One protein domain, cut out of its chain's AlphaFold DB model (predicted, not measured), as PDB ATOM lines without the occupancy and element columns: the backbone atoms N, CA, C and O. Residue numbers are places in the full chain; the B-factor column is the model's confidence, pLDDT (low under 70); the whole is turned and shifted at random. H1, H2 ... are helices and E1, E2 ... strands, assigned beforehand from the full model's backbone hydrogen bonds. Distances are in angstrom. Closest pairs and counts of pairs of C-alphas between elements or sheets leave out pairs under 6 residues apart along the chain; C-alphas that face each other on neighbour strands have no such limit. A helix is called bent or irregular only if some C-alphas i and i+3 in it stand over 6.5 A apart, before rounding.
ATOM      1  N   LYS A 546     -34.745 -50.388 -20.442       44.12
ATOM      2  CA  LYS A 546     -33.895 -49.184 -20.500       44.12
ATOM      3  C   LYS A 546     -32.389 -49.473 -20.483       44.12
ATOM      4  O   LYS A 546     -31.651 -48.678 -21.046       44.12
ATOM      5  N   GLY A 547     -31.936 -50.558 -19.854       47.22
ATOM      6  CA  GLY A 547     -30.524 -50.958 -19.815       47.22
ATOM      7  C   GLY A 547     -30.041 -51.656 -21.090       47.22
ATOM      8  O   GLY A 547     -28.846 -51.672 -21.363       47.22
ATOM      9  N   GLU A 548     -30.953 -52.210 -21.889       51.69
ATOM     10  CA  GLU A 548     -30.615 -52.906 -23.134       51.69
ATOM     11  C   GLU A 548     -30.653 -51.954 -24.329       51.69
ATOM     12  O   GLU A 548     -29.684 -51.903 -25.088       51.69
ATOM     13  N   LYS A 549     -31.685 -51.096 -24.428       53.59
ATOM     14  CA  LYS A 549     -31.727 -50.025 -25.441       53.59
ATOM     15  C   LYS A 549     -30.497 -49.096 -25.334       53.59
ATOM     16  O   LYS A 549     -29.935 -48.717 -26.362       53.59
ATOM     17  N   THR A 550     -29.998 -48.796 -24.126       62.00
ATOM     18  CA  THR A 550     -28.741 -48.035 -23.948       62.00
ATOM     19  C   THR A 550     -27.485 -48.841 -24.280       62.00
ATOM     20  O   THR A 550     -26.579 -48.290 -24.900       62.00
ATOM     21  N   LYS A 551     -27.419 -50.135 -23.936       68.06
ATOM     22  CA  LYS A 551     -26.289 -51.019 -24.286       68.06
ATOM     23  C   LYS A 551     -26.109 -51.155 -25.805       68.06
ATOM     24  O   LYS A 551     -24.975 -51.155 -26.279       68.06
ATOM     25  N   VAL A 552     -27.203 -51.223 -26.567       70.06
ATOM     26  CA  VAL A 552     -27.158 -51.269 -28.039       70.06
ATOM     27  C   VAL A 552     -26.719 -49.922 -28.630       70.06
ATOM     28  O   VAL A 552     -25.825 -49.902 -29.474       70.06
ATOM     29  N   GLU A 553     -27.256 -48.780 -28.169       73.31
ATOM     30  CA  GLU A 553     -26.767 -47.475 -28.653       73.31
ATOM     31  C   GLU A 553     -25.295 -47.226 -28.258       73.31
ATOM     32  O   GLU A 553     -24.539 -46.675 -29.059       73.31
ATOM     33  N   TYR A 554     -24.851 -47.689 -27.086       78.06
ATOM     34  CA  TYR A 554     -23.448 -47.653 -26.658       78.06
ATOM     35  C   TYR A 554     -22.523 -48.413 -27.622       78.06
ATOM     36  O   TYR A 554     -21.535 -47.850 -28.095       78.06
ATOM     37  N   GLU A 555     -22.845 -49.668 -27.946       81.44
ATOM     38  CA  GLU A 555     -21.992 -50.505 -28.799       81.44
ATOM     39  C   GLU A 555     -21.998 -50.008 -30.258       81.44
ATOM     40  O   GLU A 555     -20.953 -49.974 -30.910       81.44
ATOM     41  N   ASN A 556     -23.131 -49.482 -30.738       85.12
ATOM     42  CA  ASN A 556     -23.204 -48.803 -32.033       85.12
ATOM     43  C   ASN A 556     -22.343 -47.528 -32.064       85.12
ATOM     44  O   ASN A 556     -21.570 -47.341 -33.000       85.12
ATOM     45  N   ASN A 557     -22.398 -46.681 -31.031       85.94
ATOM     46  CA  ASN A 557     -21.528 -45.502 -30.926       85.94
ATOM     47  C   ASN A 557     -20.037 -45.894 -30.893       85.94
ATOM     48  O   ASN A 557     -19.205 -45.229 -31.510       85.94
ATOM     49  N   LYS A 558     -19.693 -46.999 -30.220       86.69
ATOM     50  CA  LYS A 558     -18.333 -47.554 -30.190       86.69
ATOM     51  C   LYS A 558     -17.855 -48.006 -31.575       86.69
ATOM     52  O   LYS A 558     -16.741 -47.659 -31.961       86.69
ATOM     53  N   ASN A 559     -18.698 -48.702 -32.336       90.44
ATOM     54  CA  ASN A 559     -18.395 -49.112 -33.710       90.44
ATOM     55  C   ASN A 559     -18.261 -47.905 -34.663       90.44
ATOM     56  O   ASN A 559     -17.299 -47.831 -35.425       90.44
ATOM     57  N   ILE A 560     -19.140 -46.901 -34.556       91.88
ATOM     58  CA  ILE A 560     -19.051 -45.648 -35.334       91.88
ATOM     59  C   ILE A 560     -17.705 -44.940 -35.103       91.88
ATOM     60  O   ILE A 560     -17.026 -44.522 -36.044       91.88
ATOM     61  N   ALA A 561     -17.294 -44.834 -33.841       91.50
ATOM     62  CA  ALA A 561     -16.041 -44.200 -33.459       91.50
ATOM     63  C   ALA A 561     -14.793 -45.017 -33.833       91.50
ATOM     64  O   ALA A 561     -13.749 -44.425 -34.123       91.50
ATOM     65  N   LEU A 562     -14.884 -46.352 -33.862       91.75
ATOM     66  CA  LEU A 562     -13.829 -47.224 -34.382       91.75
ATOM     67  C   LEU A 562     -13.568 -46.916 -35.862       91.75
ATOM     68  O   LEU A 562     -12.437 -46.581 -36.214       91.75
ATOM     69  N   SER A 563     -14.620 -46.905 -36.692       94.06
ATOM     70  CA  SER A 563     -14.539 -46.495 -38.102       94.06
ATOM     71  C   SER A 563     -13.922 -45.106 -38.253       94.06
ATOM     72  O   SER A 563     -12.946 -44.937 -38.979       94.06
ATOM     73  N   ALA A 564     -14.424 -44.111 -37.518       94.94
ATOM     74  CA  ALA A 564     -13.902 -42.746 -37.573       94.94
ATOM     75  C   ALA A 564     -12.409 -42.643 -37.189       94.94
ATOM     76  O   ALA A 564     -11.668 -41.839 -37.760       94.94
ATOM     77  N   THR A 565     -11.954 -43.478 -36.252       93.62
ATOM     78  CA  THR A 565     -10.559 -43.518 -35.790       93.62
ATOM     79  C   THR A 565      -9.638 -44.192 -36.805       93.62
ATOM     80  O   THR A 565      -8.572 -43.655 -37.103       93.62
ATOM     81  N   GLU A 566     -10.047 -45.325 -37.381       94.12
ATOM     82  CA  GLU A 566      -9.265 -46.012 -38.417       94.12
ATOM     83  C   GLU A 566      -9.204 -45.203 -39.724       94.12
ATOM     84  O   GLU A 566      -8.139 -45.126 -40.336       94.12
ATOM     85  N   MET A 567     -10.276 -44.493 -40.098       94.12
ATOM     86  CA  MET A 567     -10.265 -43.554 -41.231       94.12
ATOM     87  C   MET A 567      -9.248 -42.421 -41.026       94.12
ATOM     88  O   MET A 567      -8.413 -42.159 -41.891       94.12
ATOM     89  N   LEU A 568      -9.240 -41.792 -39.843       93.25
ATOM     90  CA  LEU A 568      -8.214 -40.813 -39.467       93.25
ATOM     91  C   LEU A 568      -6.800 -41.413 -39.458       93.25
ATOM     92  O   LEU A 568      -5.831 -40.733 -39.797       93.25
ATOM     93  N   LYS A 569      -6.650 -42.672 -39.053       92.88
ATOM     94  CA  LYS A 569      -5.357 -43.360 -38.970       92.88
ATOM     95  C   LYS A 569      -4.789 -43.683 -40.354       92.88
ATOM     96  O   LYS A 569      -3.627 -43.348 -40.581       92.88
ATOM     97  N   LYS A 570      -5.590 -44.258 -41.266       92.56
ATOM     98  CA  LYS A 570      -5.150 -44.657 -42.618       92.56
ATOM     99  C   LYS A 570      -5.129 -43.502 -43.627       92.56
ATOM    100  O   LYS A 570      -4.192 -43.423 -44.412       92.56
ATOM    101  N   TYR A 571      -6.113 -42.602 -43.593       91.69
ATOM    102  CA  TYR A 571      -6.313 -41.574 -44.629       91.69
ATOM    103  C   TYR A 571      -6.245 -40.121 -44.118       91.69
ATOM    104  O   TYR A 571      -6.372 -39.184 -44.902       91.69
ATOM    105  N   GLY A 572      -6.103 -39.892 -42.807       89.69
ATOM    106  CA  GLY A 572      -6.148 -38.543 -42.233       89.69
ATOM    107  C   GLY A 572      -4.878 -37.720 -42.481       89.69
ATOM    108  O   GLY A 572      -3.825 -38.011 -41.908       89.69
ATOM    109  N   THR A 573      -5.009 -36.646 -43.260       89.56
ATOM    110  CA  THR A 573      -3.986 -35.612 -43.502       89.56
ATOM    111  C   THR A 573      -3.724 -34.751 -42.262       89.56
ATOM    112  O   THR A 573      -4.629 -34.555 -41.453       89.56
ATOM    113  N   ILE A 574      -2.504 -34.230 -42.097       90.38
ATOM    114  CA  ILE A 574      -2.147 -33.303 -41.005       90.38
ATOM    115  C   ILE A 574      -2.189 -31.865 -41.532       90.38
ATOM    116  O   ILE A 574      -1.608 -31.573 -42.572       90.38
ATOM    117  N   GLU A 575      -2.867 -30.991 -40.796       89.81
ATOM    118  CA  GLU A 575      -3.053 -29.575 -41.114       89.81
ATOM    119  C   GLU A 575      -1.966 -28.676 -40.513       89.81
ATOM    120  O   GLU A 575      -1.227 -29.062 -39.603       89.81
ATOM    121  N   THR A 576      -1.918 -27.424 -40.973       84.19
ATOM    122  CA  THR A 576      -0.994 -26.391 -40.467       84.19
ATOM    123  C   THR A 576      -1.218 -26.022 -38.995       84.19
ATOM    124  O   THR A 576      -0.293 -25.537 -38.347       84.19
ATOM    125  N   ASP A 577      -2.405 -26.290 -38.437       85.44
ATOM    126  CA  ASP A 577      -2.712 -26.129 -37.008       85.44
ATOM    127  C   ASP A 577      -2.334 -27.357 -36.150       85.44
ATOM    128  O   ASP A 577      -2.634 -27.402 -34.956       85.44
ATOM    129  N   GLY A 578      -1.712 -28.375 -36.755       87.12
ATOM    130  CA  GLY A 578      -1.356 -29.638 -36.109       87.12
ATOM    131  C   GLY A 578      -2.540 -30.573 -35.835       87.12
ATOM    132  O   GLY A 578      -2.336 -31.660 -35.284       87.12
ATOM    133  N   SER A 579      -3.772 -30.202 -36.208       90.31
ATOM    134  CA  SER A 579      -4.898 -31.137 -36.205       90.31
ATOM    135  C   SER A 579      -4.762 -32.139 -37.356       90.31
ATOM    136  O   SER A 579      -4.110 -31.879 -38.366       90.31
ATOM    137  N   ARG A 580      -5.353 -33.325 -37.197       93.94
ATOM    138  CA  ARG A 580      -5.440 -34.317 -38.277       93.94
ATOM    139  C   ARG A 580      -6.873 -34.363 -38.789       93.94
ATOM    140  O   ARG A 580      -7.782 -34.549 -37.985       93.94
ATOM    141  N   ILE A 581      -7.072 -34.229 -40.096       93.88
ATOM    142  CA  ILE A 581      -8.390 -34.217 -40.735       93.88
ATOM    143  C   ILE A 581      -8.463 -35.321 -41.792       93.88
ATOM    144  O   ILE A 581      -7.593 -35.437 -42.651       93.88
ATOM    145  N   TYR A 582      -9.524 -36.122 -41.727       94.75
ATOM    146  CA  TYR A 582     -10.004 -36.969 -42.811       94.75
ATOM    147  C   TYR A 582     -11.216 -36.311 -43.486       94.75
ATOM    148  O   TYR A 582     -12.029 -35.666 -42.817       94.75
ATOM    149  N   ARG A 583     -11.346 -36.478 -44.804       91.62
ATOM    150  CA  ARG A 583     -12.390 -35.864 -45.632       91.62
ATOM    151  C   ARG A 583     -12.988 -36.923 -46.562       91.62
ATOM    152  O   ARG A 583     -12.242 -37.538 -47.319       91.62
ATOM    153  N   SER A 584     -14.308 -37.100 -46.521       90.88
ATOM    154  CA  SER A 584     -15.086 -37.775 -47.572       90.88
ATOM    155  C   SER A 584     -15.887 -36.748 -48.372       90.88
ATOM    156  O   SER A 584     -15.851 -35.561 -48.054       90.88
ATOM    157  N   ASP A 585     -16.637 -37.173 -49.389       80.19
ATOM    158  CA  ASP A 585     -17.565 -36.275 -50.098       80.19
ATOM    159  C   ASP A 585     -18.742 -35.820 -49.197       80.19
ATOM    160  O   ASP A 585     -19.293 -34.737 -49.385       80.19
ATOM    161  N   ALA A 586     -19.098 -36.601 -48.166       87.25
ATOM    162  CA  ALA A 586     -20.252 -36.348 -47.286       87.25
ATOM    163  C   ALA A 586     -19.899 -35.855 -45.867       87.25
ATOM    164  O   ALA A 586     -20.679 -35.131 -45.242       87.25
ATOM    165  N   PHE A 587     -18.722 -36.217 -45.353       93.44
ATOM    166  CA  PHE A 587     -18.309 -35.996 -43.969       93.44
ATOM    167  C   PHE A 587     -16.885 -35.433 -43.872       93.44
ATOM    168  O   PHE A 587     -16.065 -35.537 -44.785       93.44
ATOM    169  N   ALA A 588     -16.572 -34.866 -42.714       93.50
ATOM    170  CA  ALA A 588     -15.210 -34.584 -42.289       93.50
ATOM    171  C   ALA A 588     -15.018 -35.103 -40.860       93.50
ATOM    172  O   ALA A 588     -15.904 -34.967 -40.016       93.50
ATOM    173  N   ILE A 589     -13.869 -35.711 -40.585       95.50
ATOM    174  CA  ILE A 589     -13.533 -36.261 -39.269       95.50
ATOM    175  C   ILE A 589     -12.232 -35.608 -38.830       95.50
ATOM    176  O   ILE A 589     -11.237 -35.683 -39.548       95.50
ATOM    177  N   ARG A 590     -12.227 -34.947 -37.674       94.25
ATOM    178  CA  ARG A 590     -11.091 -34.148 -37.200       94.25
ATOM    179  C   ARG A 590     -10.602 -34.653 -35.853       94.25
ATOM    180  O   ARG A 590     -11.393 -34.996 -34.986       94.25
ATOM    181  N   LYS A 591      -9.285 -34.684 -35.671       94.06
ATOM    182  CA  LYS A 591      -8.612 -34.934 -34.397       94.06
ATOM    183  C   LYS A 591      -7.831 -33.691 -33.996       94.06
ATOM    184  O   LYS A 591      -6.826 -33.368 -34.628       94.06
ATOM    185  N   GLN A 592      -8.262 -33.030 -32.927       91.19
ATOM    186  CA  GLN A 592      -7.590 -31.863 -32.354       91.19
ATOM    187  C   GLN A 592      -7.553 -31.991 -30.827       91.19
ATOM    188  O   GLN A 592      -8.507 -32.457 -30.212       91.19
ATOM    189  N   ASN A 593      -6.433 -31.618 -30.198       86.38
ATOM    190  CA  ASN A 593      -6.264 -31.616 -28.733       86.38
ATOM    191  C   ASN A 593      -6.613 -32.952 -28.025       86.38
ATOM    192  O   ASN A 593      -7.005 -32.965 -26.861       86.38
ATOM    193  N   GLY A 594      -6.475 -34.085 -28.724       84.69
ATOM    194  CA  GLY A 594      -6.792 -35.428 -28.209       84.69
ATOM    195  C   GLY A 594      -8.270 -35.841 -28.294       84.69
ATOM    196  O   GLY A 594      -8.586 -36.992 -27.988       84.69
ATOM    197  N   VAL A 595      -9.155 -34.947 -28.744       89.56
ATOM    198  CA  VAL A 595     -10.556 -35.238 -29.085       89.56
ATOM    199  C   VAL A 595     -10.646 -35.584 -30.573       89.56
ATOM    200  O   VAL A 595      -9.900 -35.034 -31.384       89.56
ATOM    201  N   VAL A 596     -11.539 -36.509 -30.921       92.06
ATOM    202  CA  VAL A 596     -11.970 -36.811 -32.289       92.06
ATOM    203  C   VAL A 596     -13.427 -36.384 -32.445       92.06
ATOM    204  O   VAL A 596     -14.254 -36.710 -31.594       92.06
ATOM    205  N   SER A 597     -13.740 -35.681 -33.529       91.88
ATOM    206  CA  SER A 597     -15.069 -35.157 -33.842       91.88
ATOM    207  C   SER A 597     -15.493 -35.519 -35.272       91.88
ATOM    208  O   SER A 597     -14.683 -35.498 -36.204       91.88
ATOM    209  N   ILE A 598     -16.767 -35.877 -35.449       93.06
ATOM    210  CA  ILE A 598     -17.389 -36.233 -36.737       93.06
ATOM    211  C   ILE A 598     -18.326 -35.097 -37.160       93.06
ATOM    212  O   ILE A 598     -19.182 -34.687 -36.381       93.06
ATOM    213  N   HIS A 599     -18.199 -34.618 -38.397       90.88
ATOM    214  CA  HIS A 599     -18.932 -33.475 -38.947       90.88
ATOM    215  C   HIS A 599     -19.502 -33.796 -40.337       90.88
ATOM    216  O   HIS A 599     -18.919 -34.588 -41.079       90.88
ATOM    217  N   ARG A 600     -20.596 -33.134 -40.743       89.88
ATOM    218  CA  ARG A 600     -21.029 -33.104 -42.159       89.88
ATOM    219  C   ARG A 600     -20.056 -32.247 -42.971       89.88
ATOM    220  O   ARG A 600     -19.523 -31.273 -42.440       89.88
ATOM    221  N   ARG A 601     -19.856 -32.560 -44.258       87.88
ATOM    222  CA  ARG A 601     -18.854 -31.905 -45.126       87.88
ATOM    223  C   ARG A 601     -18.893 -30.373 -45.065       87.88
ATOM    224  O   ARG A 601     -17.852 -29.739 -44.921       87.88
ATOM    225  N   GLY A 602     -20.092 -29.789 -45.109       83.75
ATOM    226  CA  GLY A 602     -20.303 -28.336 -45.098       83.75
ATOM    227  C   GLY A 602     -19.957 -27.604 -43.790       83.75
ATOM    228  O   GLY A 602     -19.858 -26.379 -43.804       83.75
ATOM    229  N   ASP A 603     -19.745 -28.299 -42.666       85.31
ATOM    230  CA  ASP A 603     -19.334 -27.657 -41.404       85.31
ATOM    231  C   ASP A 603     -17.831 -27.301 -41.382       85.31
ATOM    232  O   ASP A 603     -17.416 -26.434 -40.614       85.31
ATOM    233  N   GLU A 604     -17.011 -27.855 -42.288       85.19
ATOM    234  CA  GLU A 604     -15.624 -27.393 -42.482       85.19
ATOM    235  C   GLU A 604     -15.591 -25.891 -42.832       85.19
ATOM    236  O   GLU A 604     -14.863 -25.127 -42.202       85.19
ATOM    237  N   ALA A 605     -16.473 -25.434 -43.731       82.81
ATOM    238  CA  ALA A 605     -16.601 -24.020 -44.101       82.81
ATOM    239  C   ALA A 605     -17.122 -23.125 -42.957       82.81
ATOM    240  O   ALA A 605     -16.871 -21.920 -42.940       82.81
ATOM    241  N   LYS A 606     -17.818 -23.701 -41.966       84.38
ATOM    242  CA  LYS A 606     -18.216 -23.001 -40.733       84.38
ATOM    243  C   LYS A 606     -17.091 -22.964 -39.694       84.38
ATOM    244  O   LYS A 606     -17.193 -22.193 -38.735       84.38
ATOM    245  N   GLY A 607     -16.028 -23.752 -39.867       84.19
ATOM    246  CA  GLY A 607     -14.934 -23.916 -38.910       84.19
ATOM    247  C   GLY A 607     -15.180 -25.008 -37.864       84.19
ATOM    248  O   GLY A 607     -14.786 -24.820 -36.715       84.19
ATOM    249  N   PHE A 608     -15.827 -26.117 -38.247       88.12
ATOM    250  CA  PHE A 608     -16.065 -27.304 -37.411       88.12
ATOM    251  C   PHE A 608     -16.865 -27.008 -36.127       88.12
ATOM    252  O   PHE A 608     -16.449 -27.370 -35.024       88.12
ATOM    253  N   LYS A 609     -17.998 -26.304 -36.252       84.69
ATOM    254  CA  LYS A 609     -18.795 -25.803 -35.114       84.69
ATOM    255  C   LYS A 609     -19.991 -26.684 -34.754       84.69
ATOM    256  O   LYS A 609     -20.598 -26.471 -33.705       84.69
ATOM    257  N   GLU A 610     -20.344 -27.641 -35.604       84.62
ATOM    258  CA  GLU A 610     -21.558 -28.456 -35.507       84.62
ATOM    259  C   GLU A 610     -21.232 -29.967 -35.564       84.62
ATOM    260  O   GLU A 610     -21.720 -30.675 -36.453       84.62
ATOM    261  N   PRO A 611     -20.408 -30.498 -34.634       87.25
ATOM    262  CA  PRO A 611     -20.100 -31.924 -34.586       87.25
ATOM    263  C   PRO A 611     -21.355 -32.767 -34.316       87.25
ATOM    264  O   PRO A 611     -22.169 -32.456 -33.445       87.25
ATOM    265  N   LEU A 612     -21.477 -33.875 -35.047       86.75
ATOM    266  CA  LEU A 612     -22.536 -34.882 -34.908       86.75
ATOM    267  C   LEU A 612     -22.250 -35.882 -33.781       86.75
ATOM    268  O   LEU A 612     -23.170 -36.510 -33.257       86.75
ATOM    269  N   MET A 613     -20.965 -36.064 -33.468       87.06
ATOM    270  CA  MET A 613     -20.443 -36.929 -32.415       87.06
ATOM    271  C   MET A 613     -19.011 -36.495 -32.076       87.06
ATOM    272  O   MET A 613     -18.233 -36.190 -32.980       87.06
ATOM    273  N   GLU A 614     -18.645 -36.521 -30.794       88.19
ATOM    274  CA  GLU A 614     -17.275 -36.283 -30.326       88.19
ATOM    275  C   GLU A 614     -16.877 -37.326 -29.270       88.19
ATOM    276  O   GLU A 614     -17.691 -37.722 -28.432       88.19
ATOM    277  N   PHE A 615     -15.624 -37.774 -29.281       88.25
ATOM    278  CA  PHE A 615     -15.089 -38.759 -28.335       88.25
ATOM    279  C   PHE A 615     -13.578 -38.574 -28.124       88.25
ATOM    280  O   PHE A 615     -12.911 -37.840 -28.851       88.25
ATOM    281  N   LYS A 616     -13.016 -39.222 -27.101       88.75
ATOM    282  CA  LYS A 616     -11.567 -39.209 -26.819       88.75
ATOM    283  C   LYS A 616     -10.914 -40.508 -27.270       88.75
ATOM    284  O   LYS A 616     -11.591 -41.517 -27.432       88.75
ATOM    285  N   LEU A 617      -9.591 -40.499 -27.413       86.06
ATOM    286  CA  LEU A 617      -8.808 -41.719 -27.621       86.06
ATOM    287  C   LEU A 617      -8.070 -42.135 -26.340       86.06
ATOM    288  O   LEU A 617      -7.546 -41.296 -25.606       86.06
ATOM    289  N   ASN A 618      -8.003 -43.444 -26.109       83.19
ATOM    290  CA  ASN A 618      -7.113 -44.094 -25.155       83.19
ATOM    291  C   ASN A 618      -5.637 -43.935 -25.584       83.19
ATOM    292  O   ASN A 618      -5.317 -43.518 -26.700       83.19
ATOM    293  N   LYS A 619      -4.708 -44.313 -24.695       81.31
ATOM    294  CA  LYS A 619      -3.251 -44.237 -24.944       81.31
ATOM    295  C   LYS A 619      -2.751 -45.149 -26.073       81.31
ATOM    296  O   LYS A 619      -1.703 -44.871 -26.639       81.31
ATOM    297  N   ASP A 620      -3.483 -46.217 -26.371       79.00
ATOM    298  CA  ASP A 620      -3.233 -47.146 -27.482       79.00
ATOM    299  C   ASP A 620      -3.811 -46.651 -28.825       79.00
ATOM    300  O   ASP A 620      -3.595 -47.273 -29.861       79.00
ATOM    301  N   GLY A 621      -4.526 -45.520 -28.822       75.56
ATOM    302  CA  GLY A 621      -5.201 -44.965 -29.990       75.56
ATOM    303  C   GLY A 621      -6.627 -45.475 -30.216       75.56
ATOM    304  O   GLY A 621      -7.279 -44.962 -31.119       75.56
ATOM    305  N   THR A 622      -7.138 -46.413 -29.412       81.31
ATOM    306  CA  THR A 622      -8.539 -46.873 -29.489       81.31
ATOM    307  C   THR A 622      -9.516 -45.821 -28.938       81.31
ATOM    308  O   THR A 622      -9.109 -44.976 -28.136       81.31
ATOM    309  N   PRO A 623     -10.812 -45.839 -29.299       81.44
ATOM    310  CA  PRO A 623     -11.799 -44.926 -28.714       81.44
ATOM    311  C   PRO A 623     -12.022 -45.150 -27.203       81.44
ATOM    312  O   PRO A 623     -12.386 -46.246 -26.772       81.44
ATOM    313  N   ASP A 624     -11.878 -44.104 -26.381       79.44
ATOM    314  CA  ASP A 624     -12.328 -44.113 -24.981       79.44
ATOM    315  C   ASP A 624     -13.812 -43.735 -24.919       79.44
ATOM    316  O   ASP A 624     -14.178 -42.560 -24.855       79.44
ATOM    317  N   ILE A 625     -14.667 -44.757 -24.944       69.19
ATOM    318  CA  ILE A 625     -16.131 -44.631 -24.987       69.19
ATOM    319  C   ILE A 625     -16.724 -45.165 -23.687       69.19
ATOM    320  O   ILE A 625     -17.635 -45.972 -23.656       69.19
ATOM    321  N   LYS A 626     -16.197 -44.702 -22.552       64.75
ATOM    322  CA  LYS A 626     -16.935 -44.799 -21.283       64.75
ATOM    323  C   LYS A 626     -18.156 -43.871 -21.358       64.75
ATOM    324  O   LYS A 626     -18.127 -42.865 -22.063       64.75
ATOM    325  N   GLU A 627     -19.205 -44.166 -20.596       53.62
ATOM    326  CA  GLU A 627     -20.517 -43.490 -20.685       53.62
ATOM    327  C   GLU A 627     -20.472 -41.959 -20.441       53.62
ATOM    328  O   GLU A 627     -21.361 -41.233 -20.871       53.62
ATOM    329  N   GLY A 628     -19.399 -41.446 -19.818       50.38
ATOM    330  CA  GLY A 628     -19.111 -40.010 -19.660       50.38
ATOM    331  C   GLY A 628     -17.985 -39.436 -20.542       50.38
ATOM    332  O   GLY A 628     -17.575 -38.300 -20.316       50.38
ATOM    333  N   ASN A 629     -17.443 -40.203 -21.499       53.22
ATOM    334  CA  ASN A 629     -16.346 -39.789 -22.392       53.22
ATOM    335  C   ASN A 629     -16.775 -39.530 -23.850       53.22
ATOM    336  O   ASN A 629     -16.008 -38.905 -24.587       53.22
ATOM    337  N   ILE A 630     -17.988 -39.932 -24.254       61.47
ATOM    338  CA  ILE A 630     -18.624 -39.376 -25.458       61.47
ATOM    339  C   ILE A 630     -19.030 -37.933 -25.133       61.47
ATOM    340  O   ILE A 630     -19.883 -37.703 -24.275       61.47
ATOM    341  N   ILE A 631     -18.446 -36.953 -25.821       58.41
ATOM    342  CA  ILE A 631     -18.808 -35.538 -25.678       58.41
ATOM    343  C   ILE A 631     -19.976 -35.251 -26.634       58.41
ATOM    344  O   ILE A 631     -19.880 -34.509 -27.604       58.41
ATOM    345  N   ASN A 632     -21.124 -35.874 -26.367       54.09
ATOM    346  CA  ASN A 632     -22.361 -35.489 -27.038       54.09
ATOM    347  C   ASN A 632     -22.740 -34.070 -26.586       54.09
ATOM    348  O   ASN A 632     -22.895 -33.826 -25.387       54.09
ATOM    349  N   ASN A 633     -22.978 -33.149 -27.526       46.53
ATOM    350  CA  ASN A 633     -23.358 -31.754 -27.242       46.53
ATOM    351  C   ASN A 633     -24.828 -31.591 -26.772       46.53
ATOM    352  O   ASN A 633     -25.508 -30.606 -27.062       46.53
ATOM    353  N   LEU A 634     -25.303 -32.539 -25.953       43.94
ATOM    354  CA  LEU A 634     -26.655 -32.703 -25.393       43.94
ATOM    355  C   LEU A 634     -27.101 -31.604 -24.400       43.94
ATOM    356  O   LEU A 634     -28.023 -31.802 -23.614       43.94
ATOM    357  N   ARG A 635     -26.480 -30.419 -24.434       41.78
ATOM    358  CA  ARG A 635     -26.946 -29.212 -23.723       41.78
ATOM    359  C   ARG A 635     -27.676 -28.207 -24.620       41.78
ATOM    360  O   ARG A 635     -28.066 -27.148 -24.132       41.78
ATOM    361  N   ARG A 636     -27.897 -28.522 -25.900       39.28
ATOM    362  CA  ARG A 636     -28.803 -27.773 -26.789       39.28
ATOM    363  C   ARG A 636     -29.796 -28.742 -27.427       39.28
ATOM    364  O   ARG A 636     -29.400 -29.683 -28.104       39.28
ATOM    365  N   GLN A 637     -31.082 -28.535 -27.154       36.41
ATOM    366  CA  GLN A 637     -32.173 -29.424 -27.564       36.41
ATOM    367  C   GLN A 637     -32.588 -29.159 -29.020       36.41
ATOM    368  O   GLN A 637     -33.663 -28.626 -29.280       36.41
ATOM    369  N   THR A 638     -31.734 -29.524 -29.976       39.84
ATOM    370  CA  THR A 638     -32.070 -29.530 -31.407       39.84
ATOM    371  C   THR A 638     -31.692 -30.873 -32.028       39.84
ATOM    372  O   THR A 638     -30.578 -31.365 -31.866       39.84
ATOM    373  N   THR A 639     -32.618 -31.471 -32.776       47.75
ATOM    374  CA  THR A 639     -32.460 -32.792 -33.418       47.75
ATOM    375  C   THR A 639     -31.415 -32.825 -34.540       47.75
ATOM    376  O   THR A 639     -31.095 -33.893 -35.049       47.75
ATOM    377  N   GLN A 640     -30.849 -31.675 -34.918       48.38
ATOM    378  CA  GLN A 640     -29.916 -31.535 -36.043       48.38
ATOM    379  C   GLN A 640     -28.460 -31.928 -35.713       48.38
ATOM    380  O   GLN A 640     -27.690 -32.218 -36.633       48.38
ATOM    381  N   HIS A 641     -28.082 -31.982 -34.427       60.31
ATOM    382  CA  HIS A 641     -26.718 -32.291 -33.954       60.31
ATOM    383  C   HIS A 641     -26.558 -33.748 -33.469       60.31
ATOM    384  O   HIS A 641     -25.966 -34.010 -32.423       60.31
ATOM    385  N   LYS A 642     -27.112 -34.707 -34.220       77.19
ATOM    386  CA  LYS A 642     -26.874 -36.151 -34.059       77.19
ATOM    387  C   LYS A 642     -26.754 -36.782 -35.452       77.19
ATOM    388  O   LYS A 642     -27.321 -36.255 -36.412       77.19
ATOM    389  N   LEU A 643     -26.025 -37.894 -35.554       81.81
ATOM    390  CA  LEU A 643     -26.073 -38.780 -36.724       81.81
ATOM    391  C   LEU A 643     -27.493 -39.355 -36.875       81.81
ATOM    392  O   LEU A 643     -28.022 -39.934 -35.917       81.81
ATOM    393  N   SER A 644     -28.092 -39.218 -38.059       82.88
ATOM    394  CA  SER A 644     -29.357 -39.876 -38.420       82.88
ATOM    395  C   SER A 644     -29.198 -41.408 -38.465       82.88
ATOM    396  O   SER A 644     -28.066 -41.899 -38.490       82.88
ATOM    397  N   PRO A 645     -30.288 -42.200 -38.505       82.00
ATOM    398  CA  PRO A 645     -30.191 -43.658 -38.640       82.00
ATOM    399  C   PRO A 645     -29.378 -44.093 -39.872       82.00
ATOM    400  O   PRO A 645     -28.531 -44.978 -39.773       82.00
ATOM    401  N   VAL A 646     -29.573 -43.401 -41.000       84.19
ATOM    402  CA  VAL A 646     -28.852 -43.616 -42.267       84.19
ATOM    403  C   VAL A 646     -27.370 -43.264 -42.114       84.19
ATOM    404  O   VAL A 646     -26.502 -44.066 -42.449       84.19
ATOM    405  N   GLU A 647     -27.069 -42.092 -41.543       87.88
ATOM    406  CA  GLU A 647     -25.687 -41.645 -41.332       87.88
ATOM    407  C   GLU A 647     -24.937 -42.571 -40.366       87.88
ATOM    408  O   GLU A 647     -23.779 -42.889 -40.616       87.88
ATOM    409  N   LYS A 648     -25.582 -43.050 -39.291       88.88
ATOM    410  CA  LYS A 648     -25.001 -44.058 -38.387       88.88
ATOM    411  C   LYS A 648     -24.618 -45.329 -39.145       88.88
ATOM    412  O   LYS A 648     -23.527 -45.852 -38.936       88.88
ATOM    413  N   GLN A 649     -25.507 -45.825 -40.003       89.81
ATOM    414  CA  GLN A 649     -25.345 -47.126 -40.641       89.81
ATOM    415  C   GLN A 649     -24.213 -47.158 -41.684       89.81
ATOM    416  O   GLN A 649     -23.542 -48.179 -41.793       89.81
ATOM    417  N   GLU A 650     -23.900 -46.041 -42.351       90.50
ATOM    418  CA  GLU A 650     -22.677 -45.899 -43.171       90.50
ATOM    419  C   GLU A 650     -21.405 -46.214 -42.359       90.50
ATOM    420  O   GLU A 650     -20.561 -47.009 -42.774       90.50
ATOM    421  N   PHE A 651     -21.285 -45.646 -41.153       93.75
ATOM    422  CA  PHE A 651     -20.152 -45.918 -40.262       93.75
ATOM    423  C   PHE A 651     -20.165 -47.347 -39.696       93.75
ATOM    424  O   PHE A 651     -19.089 -47.892 -39.436       93.75
ATOM    425  N   LEU A 652     -21.343 -47.955 -39.504       91.44
ATOM    426  CA  LEU A 652     -21.478 -49.333 -39.016       91.44
ATOM    427  C   LEU A 652     -21.080 -50.371 -40.080       91.44
ATOM    428  O   LEU A 652     -20.353 -51.296 -39.740       91.44
ATOM    429  N   ILE A 653     -21.437 -50.176 -41.356       90.25
ATOM    430  CA  ILE A 653     -20.998 -51.043 -42.475       90.25
ATOM    431  C   ILE A 653     -19.462 -51.044 -42.600       90.25
ATOM    432  O   ILE A 653     -18.843 -52.079 -42.857       90.25
ATOM    433  N   VAL A 654     -18.817 -49.894 -42.371       93.38
ATOM    434  CA  VAL A 654     -17.347 -49.802 -42.324       93.38
ATOM    435  C   VAL A 654     -16.775 -50.453 -41.053       93.38
ATOM    436  O   VAL A 654     -15.721 -51.086 -41.120       93.38
ATOM    437  N   ALA A 655     -17.470 -50.368 -39.913       91.62
ATOM    438  CA  ALA A 655     -17.025 -50.976 -38.655       91.62
ATOM    439  C   ALA A 655     -17.069 -52.507 -38.721       91.62
ATOM    440  O   ALA A 655     -16.141 -53.173 -38.275       91.62
ATOM    441  N   GLU A 656     -18.125 -53.055 -39.322       89.25
ATOM    442  CA  GLU A 656     -18.302 -54.474 -39.630       89.25
ATOM    443  C   GLU A 656     -17.110 -55.000 -40.442       89.25
ATOM    444  O   GLU A 656     -16.411 -55.903 -39.988       89.25
ATOM    445  N   ARG A 657     -16.765 -54.334 -41.554       89.75
ATOM    446  CA  ARG A 657     -15.589 -54.666 -42.381       89.75
ATOM    447  C   ARG A 657     -14.262 -54.629 -41.602       89.75
ATOM    448  O   ARG A 657     -13.373 -55.448 -41.845       89.75
ATOM    449  N   ILE A 658     -14.097 -53.676 -40.681       90.62
ATOM    450  CA  ILE A 658     -12.908 -53.588 -39.814       90.62
ATOM    451  C   ILE A 658     -12.881 -54.757 -38.814       90.62
ATOM    452  O   ILE A 658     -11.842 -55.396 -38.659       90.62
ATOM    453  N   ASN A 659     -14.018 -55.069 -38.187       87.19
ATOM    454  CA  ASN A 659     -14.167 -56.149 -37.207       87.19
ATOM    455  C   ASN A 659     -14.016 -57.552 -37.834       87.19
ATOM    456  O   ASN A 659     -13.481 -58.449 -37.190       87.19
ATOM    457  N   GLU A 660     -14.400 -57.729 -39.102       86.94
ATOM    458  CA  GLU A 660     -14.134 -58.932 -39.910       86.94
ATOM    459  C   GLU A 660     -12.649 -59.100 -40.299       86.94
ATOM    460  O   GLU A 660     -12.282 -60.073 -40.957       86.94
ATOM    461  N   GLY A 661     -11.773 -58.150 -39.950       85.50
ATOM    462  CA  GLY A 661     -10.346 -58.185 -40.286       85.50
ATOM    463  C   GLY A 661     -10.014 -57.824 -41.740       85.50
ATOM    464  O   GLY A 661      -8.836 -57.731 -42.080       85.50
ATOM    465  N   LYS A 662     -11.020 -57.553 -42.588       84.25
ATOM    466  CA  LYS A 662     -10.846 -57.094 -43.983       84.25
ATOM    467  C   LYS A 662     -10.202 -55.700 -44.065       84.25
ATOM    468  O   LYS A 662      -9.575 -55.372 -45.070       84.25
ATOM    469  N   GLY A 663     -10.360 -54.886 -43.018       88.69
ATOM    470  CA  GLY A 663      -9.741 -53.563 -42.888       88.69
ATOM    471  C   GLY A 663     -10.232 -52.530 -43.910       88.69
ATOM    472  O   GLY A 663     -11.148 -52.774 -44.695       88.69
ATOM    473  N   LEU A 664      -9.626 -51.341 -43.904       92.25
ATOM    474  CA  LEU A 664      -9.932 -50.293 -44.883       92.25
ATOM    475  C   LEU A 664      -9.222 -50.562 -46.232       92.25
ATOM    476  O   LEU A 664      -8.050 -50.963 -46.198       92.25
ATOM    477  N   PRO A 665      -9.881 -50.306 -47.390       90.12
ATOM    478  CA  PRO A 665      -9.298 -50.393 -48.739       90.12
ATOM    479  C   PRO A 665      -7.940 -49.704 -48.896       90.12
ATOM    480  O   PRO A 665      -7.546 -48.898 -48.052       90.12
ATOM    481  N   ASP A 666      -7.198 -49.998 -49.965       87.38
ATOM    482  CA  ASP A 666      -5.905 -49.349 -50.200       87.38
ATOM    483  C   ASP A 666      -5.907 -48.421 -51.412       87.38
ATOM    484  O   ASP A 666      -6.236 -48.831 -52.522       87.38
ATOM    485  N   LEU A 667      -5.485 -47.171 -51.193       79.19
ATOM    486  CA  LEU A 667      -5.504 -46.101 -52.194       79.19
ATOM    487  C   LEU A 667      -4.575 -46.363 -53.391       79.19
ATOM    488  O   LEU A 667      -4.619 -45.607 -54.355       79.19
ATOM    489  N   GLN A 668      -3.687 -47.359 -53.312       74.38
ATOM    490  CA  GLN A 668      -2.764 -47.728 -54.390       74.38
ATOM    491  C   GLN A 668      -3.103 -49.072 -55.056       74.38
ATOM    492  O   GLN A 668      -2.443 -49.440 -56.024       74.38
ATOM    493  N   GLN A 669      -4.078 -49.830 -54.532       78.62
ATOM    494  CA  GLN A 669      -4.353 -51.211 -54.968       78.62
ATOM    495  C   GLN A 669      -5.834 -51.503 -55.243       78.62
ATOM    496  O   GLN A 669      -6.127 -52.391 -56.037       78.62
ATOM    497  N   THR A 670      -6.762 -50.798 -54.593       81.50
ATOM    498  CA  THR A 670      -8.210 -50.962 -54.790       81.50
ATOM    499  C   THR A 670      -8.700 -50.044 -55.911       81.50
ATOM    500  O   THR A 670      -8.298 -48.880 -55.964       81.50
ATOM    501  N   ASP A 671      -9.586 -50.528 -56.788       82.00
ATOM    502  CA  ASP A 671     -10.182 -49.673 -57.821       82.00
ATOM    503  C   ASP A 671     -11.043 -48.574 -57.175       82.00
ATOM    504  O   ASP A 671     -11.691 -48.776 -56.147       82.00
ATOM    505  N   ILE A 672     -11.089 -47.385 -57.772       80.25
ATOM    506  CA  ILE A 672     -11.852 -46.260 -57.221       80.25
ATOM    507  C   ILE A 672     -13.373 -46.525 -57.163       80.25
ATOM    508  O   ILE A 672     -14.058 -46.000 -56.281       80.25
ATOM    509  N   ARG A 673     -13.896 -47.405 -58.029       82.50
ATOM    510  CA  ARG A 673     -15.279 -47.919 -58.004       82.50
ATOM    511  C   ARG A 673     -15.506 -48.856 -56.819       82.50
ATOM    512  O   ARG A 673     -16.495 -48.713 -56.105       82.50
ATOM    513  N   GLU A 674     -14.561 -49.761 -56.564       86.19
ATOM    514  CA  GLU A 674     -14.573 -50.668 -55.408       86.19
ATOM    515  C   GLU A 674     -14.438 -49.893 -54.092       86.19
ATOM    516  O   GLU A 674     -15.200 -50.132 -53.158       86.19
ATOM    517  N   MET A 675     -13.543 -48.902 -54.021       84.31
ATOM    518  CA  MET A 675     -13.410 -48.010 -52.865       84.31
ATOM    519  C   MET A 675     -14.708 -47.230 -52.604       84.31
ATOM    520  O   MET A 675     -15.136 -47.116 -51.454       84.31
ATOM    521  N   GLY A 676     -15.359 -46.739 -53.664       84.38
ATOM    522  CA  GLY A 676     -16.691 -46.139 -53.591       84.38
ATOM    523  C   GLY A 676     -17.744 -47.100 -53.034       84.38
ATOM    524  O   GLY A 676     -18.515 -46.732 -52.147       84.38
ATOM    525  N   ASN A 677     -17.744 -48.351 -53.499       89.81
ATOM    526  CA  ASN A 677     -18.686 -49.369 -53.046       89.81
ATOM    527  C   ASN A 677     -18.425 -49.881 -51.617       89.81
ATOM    528  O   ASN A 677     -19.362 -50.236 -50.904       89.81
ATOM    529  N   GLU A 678     -17.175 -49.919 -51.167       90.00
ATOM    530  CA  GLU A 678     -16.829 -50.407 -49.829       90.00
ATOM    531  C   GLU A 678     -17.022 -49.351 -48.738       90.00
ATOM    532  O   GLU A 678     -17.282 -49.707 -47.588       90.00
ATOM    533  N   LEU A 679     -16.914 -48.064 -49.088       90.19
ATOM    534  CA  LEU A 679     -16.943 -46.958 -48.126       90.19
ATOM    535  C   LEU A 679     -18.180 -46.048 -48.239       90.19
ATOM    536  O   LEU A 679     -18.450 -45.313 -47.293       90.19
ATOM    537  N   GLY A 680     -18.947 -46.074 -49.335       89.38
ATOM    538  CA  GLY A 680     -20.211 -45.328 -49.455       89.38
ATOM    539  C   GLY A 680     -20.046 -43.816 -49.250       89.38
ATOM    540  O   GLY A 680     -19.197 -43.184 -49.881       89.38
ATOM    541  N   SER A 681     -20.821 -43.220 -48.333       90.12
ATOM    542  CA  SER A 681     -20.661 -41.798 -47.948       90.12
ATOM    543  C   SER A 681     -19.298 -41.478 -47.309       90.12
ATOM    544  O   SER A 681     -18.938 -40.307 -47.139       90.12
TER     545      SER A 681
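AT A GLANCE: This is residues 546 to 681 of the 958 residues of an uncharacterized protein of Calothrix sp. NIES-4071 (UniProt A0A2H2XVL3). A small antiparallel sheet of four strands, E1 to E4, is crossed on one face by the long helix H1, which covers it with residues 557 to 571. H2 packs on H1 at a steep angle, H3 packs on H2, and neither H2 nor H3 is on the sheet. The printed part has 136 residues with three named helices and four named strands, in the order H1 E1 E2 E3 E4 H2 H3. The sheet's order is E1, E2, E3, E4, a meander, each strand the antiparallel neighbour of the one before, and with H1 it makes two layers, a helix on one face of a sheet. The class is mixed, helices and strands; the whole is compact, with a radius of gyration of the C-alphas of 14.7 A, and spans 44 by 37 by 30 A.

IN THESE COORDINATES: H1, residues 546 to 571, begins at C-alpha 546 (-33.895, -49.184, -20.500) and is 37.4 A long. E1 is residues 580 to 583, 10.2 A; E2, residues 587 to 592, 16.3 A; E3, residues 595 to 600, 16.9 A; E4, residues 613 to 617, 13.5 A, beginning at (-20.443, -36.929, -32.415). H2, residues 645 to 659, is 20.4 A long. H3, residues 672 to 681, is 13.5 A long and ends at C-alpha 681 (-20.661, -41.798, -47.948); it is irregular, with C-alphas 678 and 681 9.6 A apart.

HOW THE PARTS SIT: H1 is on the sheet at a height of 9.5 A over the sheet, over E1 and E4 and only just over E2 and E3, with 3 of its C-alphas falling on each. On the local plane it stands at 84 degrees to E1, across the strands; the closest C-alphas of H1 and E1, Leu 568 and Tyr 582, are 5.4 A apart. In the hairpin of E1 and E2, N 582 and O 589 are 2.8 A apart, within hydrogen-bond range. In the hairpin of E2 and E3, N 597 and O 590 are 2.8 A apart, and in that of E3 and E4, N 596 and O 615 are 2.8 A apart. The sheet is twisted, with C-alphas up to 4.4 A off its best plane. With residues 556 to 564 alone, H1 touches H2, closest at the C-alphas of Ile 560 and Phe 651, 5.1 A; they run the same way at a steep tilt of 67 degrees, only just short of about perpendicular. With residues 650 to 654 alone, H2 touches H3, closest at the C-alphas of Val 654 and Leu 679, 6.5 A; they run opposite ways at a steep tilt of 53 degrees. H1 and H3 are apart. Every O i to N i+4 pair is within hydrogen-bond range in H1, against 10 of 11 in H2 and 5 of 6 in H3.

THE WHOLE: The two C-alphas farthest apart, those of Lys 546 and Gln 668, are 46.0 A apart. The printed part has no cut. The links E3 to E4, E4 to H2 and H2 to H3 are long, with 12, 27 and 12 residues. The mean pLDDT of the printed part is 81.4, and residues 546 to 551 and 625 to 641 are under 70.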